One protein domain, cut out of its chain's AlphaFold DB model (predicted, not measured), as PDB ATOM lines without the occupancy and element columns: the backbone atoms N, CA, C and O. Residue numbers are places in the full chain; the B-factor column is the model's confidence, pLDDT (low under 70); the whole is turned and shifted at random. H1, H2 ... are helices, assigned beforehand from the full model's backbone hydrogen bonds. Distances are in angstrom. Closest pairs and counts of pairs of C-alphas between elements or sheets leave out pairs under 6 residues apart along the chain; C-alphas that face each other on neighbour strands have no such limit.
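What this domain is: This is residues 112 to 201 of the 205 residues of the protein "Transglycosylase-like protein" of Actinobacteria bacterium IMCC26207 (UniProt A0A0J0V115). Look first for H4, the longest helix, which runs through a rounded body between H2 and H3, each set crosswise to it on a different side, with H1 also crosswise near its first half and the very short H5 just after its end. Long loops make up much of the rest: residues 130 to 157 wind from H2 out to Ser 147, far from H1, and back to H3, and residues 168 to 180 return from H3 to H4. The printed part has 90 residues with five named helices, H1 H2 H3 H4 H5 along the chain, and no named strand; it is all helix by class, with 45 of the 90 residues in the helices. It is compact, with a radius of gyration of the C-alphas of 11.6 A and spans of 30 by 29 by 24 A.

Where its parts are: Find C-alpha 181 at (20.572, 48.910, 74.371); from there H4, residues 181 to 195, runs 20.6 A to C-alpha 195 at (1.147, 47.380, 67.810). H2, residues 120 to 129, and H3, residues 158 to 167, each measure 14.3 A from first to last C-alpha. H1, residues 112 to 117, begins at C-alpha 112 at (16.310, 61.579, 72.435) and is 8.6 A long. H5, residues 197 to 200, is 5.9 A long.

How they stand to each other: Begin at H4, the hub, which touches H1, H2 and H3. With its residues 187 to 191 alone it touches H3, about perpendicular at 84 degrees; the closest C-alphas, of Ser 165 and Val 187, are 5.6 A apart. H1 touches it about perpendicular at 81 degrees, the closest C-alphas being those of Gln 117 and Asp 185 at 6.4 A. H2 and H4 only just touch, with 3 pairs of C-alphas within 8 A, through residues 185 to 189 of H4 alone; the closest C-alphas, of Leu 122 and Ala 188, are 7.4 A apart, and the tilt of 71 degrees is only just about perpendicular. H5 is close to but not clearly touching H4, with the C-alphas of Leu 192 and Ala 199 closest at 7.4 A. H2 and H3 are apart. Within the long link from H2 to H3, residues 150 to 151 pair with residues 156 to 157, antiparallel, as strands do, in stretches too short to be named. In H1, H2 and H4 every O i to N i+4 pair is within hydrogen-bond range; in H3 5 of 6 are, and H5 is too short for such a pair.

The domain as a whole: The two C-alphas farthest apart, those of Gln 112 and Ser 147, are 34.1 A apart. The printed part has no cut. The links H2 to H3, 28 residues, and H3 to H4, 13 residues, are long; H1 to H2 and H4 to H5 are tight. In the B-factor column you will find a mean pLDDT of the printed part of 95.8, and no printed residue is under 70.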
ATOM      1  N   GLN A 112      17.298  62.491  73.011       94.69
ATOM      2  CA  GLN A 112      16.310  61.579  72.435       94.69
ATOM      3  C   GLN A 112      16.447  60.171  73.017       94.69
ATOM      4  O   GLN A 112      15.459  59.611  73.484       94.69
ATOM      5  N   GLN A 113      17.659  59.612  73.063       94.88
ATOM      6  CA  GLN A 113      17.890  58.282  73.636       94.88
ATOM      7  C   GLN A 113      17.453  58.204  75.102       94.88
ATOM      8  O   GLN A 113      16.772  57.255  75.485       94.88
ATOM      9  N   ARG A 114      17.757  59.225  75.912       94.00
ATOM     10  CA  ARG A 114      17.301  59.313  77.309       94.00
ATOM     11  C   ARG A 114      15.782  59.406  77.419       94.00
ATOM     12  O   ARG A 114      15.215  58.817  78.333       94.00
ATOM     13  N   ALA A 115      15.114  60.112  76.508       95.94
ATOM     14  CA  ALA A 115      13.655  60.190  76.493       95.94
ATOM     15  C   ALA A 115      13.008  58.824  76.206       95.94
ATOM     16  O   ALA A 115      12.020  58.472  76.848       95.94
ATOM     17  N   ILE A 116      13.585  58.033  75.293       95.94
ATOM     18  CA  ILE A 116      13.122  56.662  75.027       95.94
ATOM     19  C   ILE A 116      13.422  55.758  76.225       95.94
ATOM     20  O   ILE A 116      12.530  55.064  76.711       95.94
ATOM     21  N   GLN A 117      14.651  55.811  76.744       95.06
ATOM     22  CA  GLN A 117      15.066  55.009  77.890       95.06
ATOM     23  C   GLN A 117      14.175  55.290  79.109       95.06
ATOM     24  O   GLN A 117      13.753  54.352  79.775       95.06
ATOM     25  N   ASN A 118      13.798  56.544  79.357       95.69
ATOM     26  CA  ASN A 118      12.929  56.931  80.473       95.69
ATOM     27  C   ASN A 118      11.428  56.902  80.141       95.69
ATOM     28  O   ASN A 118      10.618  57.368  80.945       95.69
ATOM     29  N   HIS A 119      11.028  56.367  78.983       96.50
ATOM     30  CA  HIS A 119       9.619  56.293  78.615       96.50
ATOM     31  C   HIS A 119       8.849  55.442  79.646       96.50
ATOM     32  O   HIS A 119       9.169  54.263  79.817       96.50
ATOM     33  N   PRO A 120       7.803  55.975  80.306       95.56
ATOM     34  CA  PRO A 120       7.244  55.378  81.523       95.56
ATOM     35  C   PRO A 120       6.724  53.951  81.320       95.56
ATOM     36  O   PRO A 120       6.961  53.074  82.145       95.56
ATOM     37  N   PHE A 121       6.071  53.684  80.184       96.50
ATOM     38  CA  PHE A 121       5.621  52.329  79.854       96.50
ATOM     39  C   PHE A 121       6.791  51.381  79.557       96.50
ATOM     40  O   PHE A 121       6.761  50.236  79.983       96.50
ATOM     41  N   LEU A 122       7.836  51.848  78.863       96.75
ATOM     42  CA  LEU A 122       8.960  50.984  78.490       96.75
ATOM     43  C   LEU A 122       9.813  50.642  79.710       96.75
ATOM     44  O   LEU A 122      10.224  49.501  79.855       96.75
ATOM     45  N   VAL A 123      10.000  51.597  80.624       96.81
ATOM     46  CA  VAL A 123      10.619  51.363  81.934       96.81
ATOM     47  C   VAL A 123       9.856  50.285  82.713       96.81
ATOM     48  O   VAL A 123      10.480  49.355  83.217       96.81
ATOM     49  N   CYS A 124       8.520  50.380  82.777       95.62
ATOM     50  CA  CYS A 124       7.675  49.375  83.433       95.62
ATOM     51  C   CYS A 124       7.860  47.985  82.808       95.62
ATOM     52  O   CYS A 124       8.091  47.013  83.524       95.62
ATOM     53  N   VAL A 125       7.825  47.904  81.473       96.81
ATOM     54  CA  VAL A 125       8.041  46.647  80.750       96.81
ATOM     55  C   VAL A 125       9.433  46.088  81.043       96.81
ATOM     56  O   VAL A 125       9.527  44.937  81.444       96.81
ATOM     57  N   ARG A 126      10.511  46.879  80.936       96.25
ATOM     58  CA  ARG A 126      11.873  46.387  81.225       96.25
ATOM     59  C   ARG A 126      11.994  45.827  82.638       96.25
ATOM     60  O   ARG A 126      12.572  44.755  82.811       96.25
ATOM     61  N   HIS A 127      11.427  46.528  83.621       95.69
ATOM     62  CA  HIS A 127      11.433  46.079  85.009       95.69
ATOM     63  C   HIS A 127      10.746  44.721  85.182       95.69
ATOM     64  O   HIS A 127      11.287  43.832  85.832       95.69
ATOM     65  N   HIS A 128       9.569  44.549  84.580       95.06
ATOM     66  CA  HIS A 128       8.820  43.303  84.689       95.06
ATOM     67  C   HIS A 128       9.481  42.149  83.924       95.06
ATOM     68  O   HIS A 128       9.563  41.029  84.417       95.06
ATOM     69  N   GLU A 129       9.937  42.426  82.705       95.38
ATOM     70  CA  GLU A 129      10.340  41.408  81.739       95.38
ATOM     71  C   GLU A 129      11.762  40.878  81.968       95.38
ATOM     72  O   GLU A 129      12.067  39.738  81.615       95.38
ATOM     73  N   SER A 130      12.674  41.691  82.506       94.44
ATOM     74  CA  SER A 130      14.098  41.318  82.515       94.44
ATOM     75  C   SER A 130      14.957  41.947  83.605       94.44
ATOM     76  O   SER A 130      16.027  41.413  83.901       94.44
ATOM     77  N   ASP A 131      14.545  43.075  84.181       91.25
ATOM     78  CA  ASP A 131      15.408  43.888  85.028       91.25
ATOM     79  C   ASP A 131      14.948  43.938  86.488       91.25
ATOM     80  O   ASP A 131      14.033  44.673  86.863       91.25
ATOM     81  N   SER A 132      15.661  43.207  87.343       84.62
ATOM     82  CA  SER A 132      15.456  43.196  88.794       84.62
ATOM     83  C   SER A 132      16.259  44.265  89.555       84.62
ATOM     84  O   SER A 132      16.296  44.247  90.785       84.62
ATOM     85  N   GLY A 133      16.975  45.146  88.855       86.31
ATOM     86  CA  GLY A 133      17.778  46.227  89.421       86.31
ATOM     87  C   GLY A 133      16.963  47.476  89.762       86.31
ATOM     88  O   GLY A 133      15.756  47.554  89.533       86.31
ATOM     89  N   GLY A 134      17.642  48.482  90.319       87.25
ATOM     90  CA  GLY A 134      17.033  49.780  90.614       87.25
ATOM     91  C   GLY A 134      16.657  50.567  89.353       87.25
ATOM     92  O   GLY A 134      17.199  50.346  88.268       87.25
ATOM     93  N   TYR A 135      15.746  51.530  89.513       87.00
ATOM     94  CA  TYR A 135      15.420  52.507  88.471       87.00
ATOM     95  C   TYR A 135      16.709  53.177  87.939       87.00
ATOM     96  O   TYR A 135      17.561  53.538  88.756       87.00
ATOM     97  N   PRO A 136      16.881  53.377  86.614       86.00
ATOM     98  CA  PRO A 136      15.878  53.294  85.540       86.00
ATOM     99  C   PRO A 136      15.739  51.931  84.832       86.00
ATOM    100  O   PRO A 136      15.227  51.885  83.709       86.00
ATOM    101  N   HIS A 137      16.156  50.830  85.469       90.56
ATOM    102  CA  HIS A 137      16.060  49.471  84.915       90.56
ATOM    103  C   HIS A 137      16.802  49.343  83.568       90.56
ATOM    104  O   HIS A 137      16.197  49.323  82.489       90.56
ATOM    105  N   ILE A 138      18.140  49.314  83.647       90.75
ATOM    106  CA  ILE A 138      19.080  49.264  82.511       90.75
ATOM    107  C   ILE A 138      19.994  48.024  82.463       90.75
ATOM    108  O   ILE A 138      20.879  47.944  81.616       90.75
ATOM    109  N   ASN A 139      19.812  47.052  83.347       92.31
ATOM    110  CA  ASN A 139      20.605  45.825  83.428       92.31
ATOM    111  C   ASN A 139      19.987  44.660  82.628       92.31
ATOM    112  O   ASN A 139      20.659  43.661  82.381       92.31
ATOM    113  N   GLY A 140      18.731  44.787  82.182       95.25
ATOM    114  CA  GLY A 140      17.999  43.738  81.459       95.25
ATOM    115  C   GLY A 140      18.371  43.533  79.980       95.25
ATOM    116  O   GLY A 140      17.936  42.559  79.368       95.25
ATOM    117  N   TYR A 141      19.185  44.401  79.365       97.38
ATOM    118  CA  TYR A 141      19.434  44.358  77.908       97.38
ATOM    119  C   TYR A 141      20.114  43.077  77.410       97.38
ATOM    120  O   TYR A 141      19.942  42.717  76.250       97.38
ATOM    121  N   GLY A 142      20.856  42.373  78.263       97.12
ATOM    122  CA  GLY A 142      21.469  41.083  77.929       97.12
ATOM    123  C   GLY A 142      20.623  39.865  78.308       97.12
ATOM    124  O   GLY A 142      21.099  38.740  78.165       97.12
ATOM    125  N   ALA A 143      19.411  40.055  78.838       97.12
ATOM    126  CA  ALA A 143      18.626  38.965  79.404       97.12
ATOM    127  C   ALA A 143      18.238  37.927  78.345       97.12
ATOM    128  O   ALA A 143      17.859  38.256  77.221       97.12
ATOM    129  N   GLN A 144      18.280  36.657  78.730       97.50
ATOM    130  CA  GLN A 144      17.877  35.541  77.887       97.50
ATOM    131  C   GLN A 144      16.921  34.663  78.681       97.50
ATOM    132  O   GLN A 144      17.257  34.207  79.774       97.50
ATOM    133  N   ASN A 145      15.741  34.401  78.126       96.12
ATOM    134  CA  ASN A 145      14.838  33.438  78.731       96.12
ATOM    135  C   ASN A 145      15.393  32.015  78.515       96.12
ATOM    136  O   ASN A 145      15.683  31.657  77.371       96.12
ATOM    137  N   PRO A 146      15.528  31.185  79.563       94.88
ATOM    138  CA  PRO A 146      16.083  29.836  79.433       94.88
ATOM    139  C   PRO A 146      15.117  28.830  78.786       94.88
ATOM    140  O   PRO A 146      15.544  27.780  78.317       94.88
ATOM    141  N   SER A 147      13.817  29.131  78.768       95.62
ATOM    142  CA  SER A 147      12.753  28.227  78.303       95.62
ATOM    143  C   SER A 147      12.158  28.611  76.948       95.62
ATOM    144  O   SER A 147      11.363  27.861  76.383       95.62
ATOM    145  N   SER A 148      12.522  29.775  76.405       96.56
ATOM    146  CA  SER A 148      11.974  30.282  75.146       96.56
ATOM    147  C   SER A 148      13.000  31.099  74.361       96.56
ATOM    148  O   SER A 148      14.101  31.374  74.825       96.56
ATOM    149  N   SER A 149      12.628  31.522  73.149       97.75
ATOM    150  CA  SER A 149      13.472  32.398  72.322       97.75
ATOM    151  C   SER A 149      13.406  33.884  72.710       97.75
ATOM    152  O   SER A 149      13.953  34.719  71.982       97.75
ATOM    153  N   ALA A 150      12.696  34.213  73.795       97.88
ATOM    154  CA  ALA A 150      12.577  35.569  74.310       97.88
ATOM    155  C   ALA A 150      13.923  36.062  74.853       97.88
ATOM    156  O   ALA A 150      14.644  35.330  75.534       97.88
ATOM    157  N   SER A 151      14.285  37.295  74.510       98.50
ATOM    158  CA  SER A 151      15.580  37.873  74.868       98.50
ATOM    159  C   SER A 151      15.524  39.398  74.943       98.50
ATOM    160  O   SER A 151      14.578  40.022  74.454       98.50
ATOM    161  N   GLY A 152      16.570  39.990  75.510       98.06
ATOM    162  CA  GLY A 152      16.728  41.426  75.680       98.06
ATOM    163  C   GLY A 152      15.822  42.006  76.760       98.06
ATOM    164  O   GLY A 152      15.052  41.297  77.415       98.06
ATOM    165  N   ALA A 153      15.880  43.327  76.911       97.75
ATOM    166  CA  ALA A 153      15.199  44.008  78.009       97.75
ATOM    167  C   ALA A 153      13.661  43.909  77.936       97.75
ATOM    168  O   ALA A 153      12.965  44.023  78.938       97.75
ATOM    169  N   TYR A 154      13.137  43.680  76.732       97.62
ATOM    170  CA  TYR A 154      11.705  43.642  76.420       97.62
ATOM    171  C   TYR A 154      11.213  42.243  76.038       97.62
ATOM    172  O   TYR A 154      10.117  42.117  75.492       97.62
ATOM    173  N   GLN A 155      12.055  41.221  76.242       97.75
ATOM    174  CA  GLN A 155      11.739  39.804  76.028       97.75
ATOM    175  C   GLN A 155      11.140  39.487  74.645       97.75
ATOM    176  O   GLN A 155      10.253  38.649  74.486       97.75
ATOM    177  N   PHE A 156      11.675  40.108  73.591       98.06
ATOM    178  CA  PHE A 156      11.246  39.812  72.226       98.06
ATOM    179  C   PHE A 156      11.595  38.374  71.833       98.06
ATOM    180  O   PHE A 156      12.754  37.957  71.923       98.06
ATOM    181  N   LEU A 157      10.613  37.646  71.291       97.75
ATOM    182  CA  LEU A 157      10.860  36.388  70.583       97.75
ATOM    183  C   LEU A 157      11.777  36.630  69.380       97.75
ATOM    184  O   LEU A 157      11.613  37.611  68.653       97.75
ATOM    185  N   SER A 158      12.684  35.695  69.102       97.81
ATOM    186  CA  SER A 158      13.680  35.846  68.026       97.81
ATOM    187  C   SER A 158      13.056  36.016  66.627       97.81
ATOM    188  O   SER A 158      13.634  36.655  65.748       97.81
ATOM    189  N   SER A 159      11.870  35.453  66.372       96.69
ATOM    190  CA  SER A 159      11.112  35.660  65.123       96.69
ATOM    191  C   SER A 159      10.513  37.065  65.021       96.69
ATOM    192  O   SER A 159      10.683  37.737  64.000       96.69
ATOM    193  N   SER A 160       9.855  37.520  66.088       97.00
ATOM    194  CA  SER A 160       9.290  38.866  66.183       97.00
ATOM    195  C   SER A 160      10.387  39.921  66.085       97.00
ATOM    196  O   SER A 160      10.264  40.849  65.291       97.00
ATOM    197  N   TRP A 161      11.497  39.728  66.804       98.31
ATOM    198  CA  TRP A 161      12.654  40.617  66.790       98.31
ATOM    199  C   TRP A 161      13.175  40.861  65.376       98.31
ATOM    200  O   TRP A 161      13.253  42.008  64.949       98.31
ATOM    201  N   ARG A 162      13.479  39.808  64.605       97.94
ATOM    202  CA  ARG A 162      14.012  39.953  63.236       97.94
ATOM    203  C   ARG A 162      13.085  40.755  62.321       97.94
ATOM    204  O   ARG A 162      13.557  41.498  61.469       97.94
ATOM    205  N   THR A 163      11.772  40.630  62.512       97.50
ATOM    206  CA  THR A 163      10.779  41.374  61.725       97.50
ATOM    207  C   THR A 163      10.671  42.826  62.182       97.50
ATOM    208  O   THR A 163      10.699  43.740  61.361       97.50
ATOM    209  N   LEU A 164      10.530  43.050  63.489       97.88
ATOM    210  CA  LEU A 164      10.286  44.371  64.064       97.88
ATOM    211  C   LEU A 164      11.538  45.247  64.026       97.88
ATOM    212  O   LEU A 164      11.437  46.411  63.660       97.88
ATOM    213  N   SER A 165      12.714  44.684  64.307       98.25
ATOM    214  CA  SER A 165      13.989  45.404  64.225       98.25
ATOM    215  C   SER A 165      14.267  45.904  62.810       98.25
ATOM    216  O   SER A 165      14.566  47.079  62.629       98.25
ATOM    217  N   ALA A 166      14.053  45.070  61.788       98.12
ATOM    218  CA  ALA A 166      14.177  45.487  60.395       98.12
ATOM    219  C   ALA A 166      13.190  46.612  60.037       98.12
ATOM    220  O   ALA A 166      13.575  47.589  59.397       98.12
ATOM    221  N   ARG A 167      11.931  46.513  60.483       97.75
ATOM    222  CA  ARG A 167      10.911  47.554  60.255       97.75
ATOM    223  C   ARG A 167      11.197  48.857  60.998       97.75
ATOM    224  O   ARG A 167      10.848  49.919  60.495       97.75
ATOM    225  N   ALA A 168      11.842  48.773  62.154       97.50
ATOM    226  CA  ALA A 168      12.305  49.917  62.927       97.50
ATOM    227  C   ALA A 168      13.620  50.518  62.387       97.50
ATOM    228  O   ALA A 168      14.117  51.478  62.961       97.50
ATOM    229  N   GLY A 169      14.195  49.973  61.305       98.00
ATOM    230  CA  GLY A 169      15.435  50.479  60.706       98.00
ATOM    231  C   GLY A 169      16.726  49.925  61.321       98.00
ATOM    232  O   GLY A 169      17.804  50.435  61.034       98.00
ATOM    233  N   HIS A 170      16.639  48.862  62.123       97.62
ATOM    234  CA  HIS A 170      17.766  48.227  62.810       97.62
ATOM    235  C   HIS A 170      17.925  46.725  62.482       97.62
ATOM    236  O   HIS A 170      17.947  45.894  63.394       97.62
ATOM    237  N   PRO A 171      18.015  46.321  61.199       97.38
ATOM    238  CA  PRO A 171      18.272  44.925  60.852       97.38
ATOM    239  C   PRO A 171      19.689  44.489  61.273       97.38
ATOM    240  O   PRO A 171      20.564  45.317  61.509       97.38
ATOM    241  N   GLY A 172      19.936  43.176  61.296       96.38
ATOM    242  CA  GLY A 172      21.288  42.607  61.426       96.38
ATOM    243  C   GLY A 172      21.586  41.899  62.750       96.38
ATOM    244  O   GLY A 172      22.544  41.137  62.814       96.38
ATOM    245  N   TYR A 173      20.743  42.063  63.770       97.44
ATOM    246  CA  TYR A 173      20.859  41.331  65.038       97.44
ATOM    247  C   TYR A 173      19.965  40.091  65.022       97.44
ATOM    248  O   TYR A 173      18.767  40.198  64.738       97.44
ATOM    249  N   ALA A 174      20.514  38.912  65.332       97.19
ATOM    250  CA  ALA A 174      19.734  37.674  65.295       97.19
ATOM    251  C   ALA A 174      18.702  37.615  66.432       97.19
ATOM    252  O   ALA A 174      17.585  37.136  66.225       97.19
ATOM    253  N   THR A 175      19.059  38.143  67.604       98.38
ATOM    254  CA  THR A 175      18.196  38.243  68.790       98.38
ATOM    255  C   THR A 175      18.252  39.646  69.391       98.38
ATOM    256  O   THR A 175      19.154  40.427  69.081       98.38
ATOM    257  N   ALA A 176      17.295  39.973  70.264       98.38
ATOM    258  CA  ALA A 176      17.263  41.273  70.928       98.38
ATOM    259  C   ALA A 176      18.460  41.458  71.866       98.38
ATOM    260  O   ALA A 176      19.084  42.511  71.833       98.38
ATOM    261  N   ALA A 177      18.841  40.419  72.619       98.19
ATOM    262  CA  ALA A 177      19.976  40.476  73.548       98.19
ATOM    263  C   ALA A 177      21.336  40.753  72.876       98.19
ATOM    264  O   ALA A 177      22.267  41.194  73.541       98.19
ATOM    265  N   GLN A 178      21.469  40.510  71.568       98.12
ATOM    266  CA  GLN A 178      22.683  40.844  70.810       98.12
ATOM    267  C   GLN A 178      22.747  42.314  70.390       98.12
ATOM    268  O   GLN A 178      23.812  42.799  70.009       98.12
ATOM    269  N   ALA A 179      21.611  43.007  70.387       98.25
ATOM    270  CA  ALA A 179      21.545  44.386  69.952       98.25
ATOM    271  C   ALA A 179      21.976  45.334  71.081       98.25
ATOM    272  O   ALA A 179      21.622  45.098  72.241       98.25
ATOM    273  N   PRO A 180      22.679  46.438  70.762       97.56
ATOM    274  CA  PRO A 180      22.938  47.506  71.718       97.56
ATOM    275  C   PRO A 180      21.644  47.995  72.367       97.56
ATOM    276  O   PRO A 180      20.577  47.977  71.746       97.56
ATOM    277  N   TRP A 181      21.739  48.480  73.601       97.25
ATOM    278  CA  TRP A 181      20.572  48.910  74.371       97.25
ATOM    279  C   TRP A 181      19.738  49.971  73.636       97.25
ATOM    280  O   TRP A 181      18.513  49.876  73.620       97.25
ATOM    281  N   GLN A 182      20.384  50.909  72.926       97.00
ATOM    282  CA  GLN A 182      19.694  51.943  72.145       97.00
ATOM    283  C   GLN A 182      18.813  51.342  71.049       97.00
ATOM    284  O   GLN A 182      17.729  51.846  70.763       97.00
ATOM    285  N   VAL A 183      19.283  50.260  70.424       98.25
ATOM    286  CA  VAL A 183      18.544  49.557  69.375       98.25
ATOM    287  C   VAL A 183      17.348  48.836  69.983       98.25
ATOM    288  O   VAL A 183      16.253  48.912  69.436       98.25
ATOM    289  N   GLN A 184      17.521  48.174  71.128       98.50
ATOM    290  CA  GLN A 184      16.404  47.524  71.816       98.50
ATOM    291  C   GLN A 184      15.315  48.532  72.211       98.50
ATOM    292  O   GLN A 184      14.141  48.288  71.939       98.50
ATOM    293  N   ASP A 185      15.704  49.683  72.762       98.06
ATOM    294  CA  ASP A 185      14.800  50.778  73.124       98.06
ATOM    295  C   ASP A 185      14.053  51.350  71.911       98.06
ATOM    296  O   ASP A 185      12.831  51.508  71.947       98.06
ATOM    297  N   ALA A 186      14.759  51.601  70.805       98.19
ATOM    298  CA  ALA A 186      14.153  52.095  69.571       98.19
ATOM    299  C   ALA A 186      13.142  51.097  68.978       98.19
ATOM    300  O   ALA A 186      12.037  51.481  68.582       98.19
ATOM    301  N   VAL A 187      13.479  49.802  68.956       98.38
ATOM    302  CA  VAL A 187      12.582  48.742  68.464       98.38
ATOM    303  C   VAL A 187      11.371  48.566  69.382       98.38
ATOM    304  O   VAL A 187      10.253  48.363  68.895       98.38
ATOM    305  N   ALA A 188      11.551  48.686  70.698       98.19
ATOM    306  CA  ALA A 188      10.455  48.645  71.658       98.19
ATOM    307  C   ALA A 188       9.505  49.838  71.484       98.19
ATOM    308  O   ALA A 188       8.293  49.643  71.394       98.19
ATOM    309  N   LEU A 189      10.035  51.053  71.322       98.31
ATOM    310  CA  LEU A 189       9.221  52.234  71.037       98.31
ATOM    311  C   LEU A 189       8.462  52.101  69.710       98.31
ATOM    312  O   LEU A 189       7.269  52.398  69.648       98.31
ATOM    313  N   TYR A 190       9.118  51.613  68.655       98.12
ATOM    314  CA  TYR A 190       8.453  51.321  67.381       98.12
ATOM    315  C   TYR A 190       7.304  50.320  67.559       98.12
ATOM    316  O   TYR A 190       6.206  50.520  67.036       98.12
ATOM    317  N   THR A 191       7.542  49.244  68.308       97.75
ATOM    318  CA  THR A 191       6.545  48.195  68.561       97.75
ATOM    319  C   THR A 191       5.359  48.753  69.340       97.75
ATOM    320  O   THR A 191       4.216  48.522  68.953       97.75
ATOM    321  N   LEU A 192       5.613  49.569  70.365       97.50
ATOM    322  CA  LEU A 192       4.570  50.267  71.112       97.50
ATOM    323  C   LEU A 192       3.732  51.177  70.204       97.50
ATOM    324  O   LEU A 192       2.506  51.151  70.270       97.50
ATOM    325  N   ASN A 193       4.374  51.947  69.326       97.00
ATOM    326  CA  ASN A 193       3.684  52.890  68.444       97.00
ATOM    327  C   ASN A 193       2.910  52.210  67.301       97.00
ATOM    328  O   ASN A 193       1.971  52.796  66.772       97.00
ATOM    329  N   SER A 194       3.298  50.994  66.903       94.00
ATOM    330  CA  SER A 194       2.693  50.273  65.772       94.00
ATOM    331  C   SER A 194       1.694  49.190  66.188       94.00
ATOM    332  O   SER A 194       0.684  49.002  65.513       94.00
ATOM    333  N   GLY A 195       1.965  48.477  67.283       86.06
ATOM    334  CA  GLY A 195       1.147  47.380  67.810       86.06
ATOM    335  C   GLY A 195       0.401  47.718  69.101       86.06
ATOM    336  O   GLY A 195      -0.501  46.981  69.496       86.06
ATOM    337  N   GLY A 196       0.740  48.834  69.749       90.44
ATOM    338  CA  GLY A 196       0.185  49.210  71.043       90.44
ATOM    339  C   GLY A 196       0.777  48.407  72.203       90.44
ATOM    340  O   GLY A 196       1.745  47.660  72.070       90.44
ATOM    341  N   ARG A 197       0.159  48.564  73.377       93.94
ATOM    342  CA  ARG A 197       0.591  47.920  74.630       93.94
ATOM    343  C   ARG A 197       0.407  46.401  74.644       93.94
ATOM    344  O   ARG A 197       1.053  45.720  75.429       93.94
ATOM    345  N   SER A 198      -0.443  45.866  73.765       93.06
ATOM    346  CA  SER A 198      -0.800  44.443  73.739       93.06
ATOM    347  C   SER A 198       0.373  43.509  73.443       93.06
ATOM    348  O   SER A 198       0.299  42.327  73.776       93.06
ATOM    349  N   ALA A 199       1.462  44.030  72.867       92.31
ATOM    350  CA  ALA A 199       2.704  43.290  72.665       92.31
ATOM    351  C   ALA A 199       3.343  42.799  73.982       92.31
ATOM    352  O   ALA A 199       4.090  41.827  73.948       92.31
ATOM    353  N   TRP A 200       3.002  43.423  75.115       94.94
ATOM    354  CA  TRP A 200       3.442  43.042  76.463       94.94
ATOM    355  C   TRP A 200       2.255  42.766  77.393       94.94
ATOM    356  O   TRP A 200       2.299  43.029  78.592       94.94
ATOM    357  N   ASN A 201       1.156  42.236  76.844       90.50
ATOM    358  CA  ASN A 201       0.045  41.770  77.671       90.50
ATOM    359  C   ASN A 201       0.550  40.756  78.708       90.50
ATOM    360  O   ASN A 201       1.077  39.707  78.346       90.50
TER     361      ASN A 201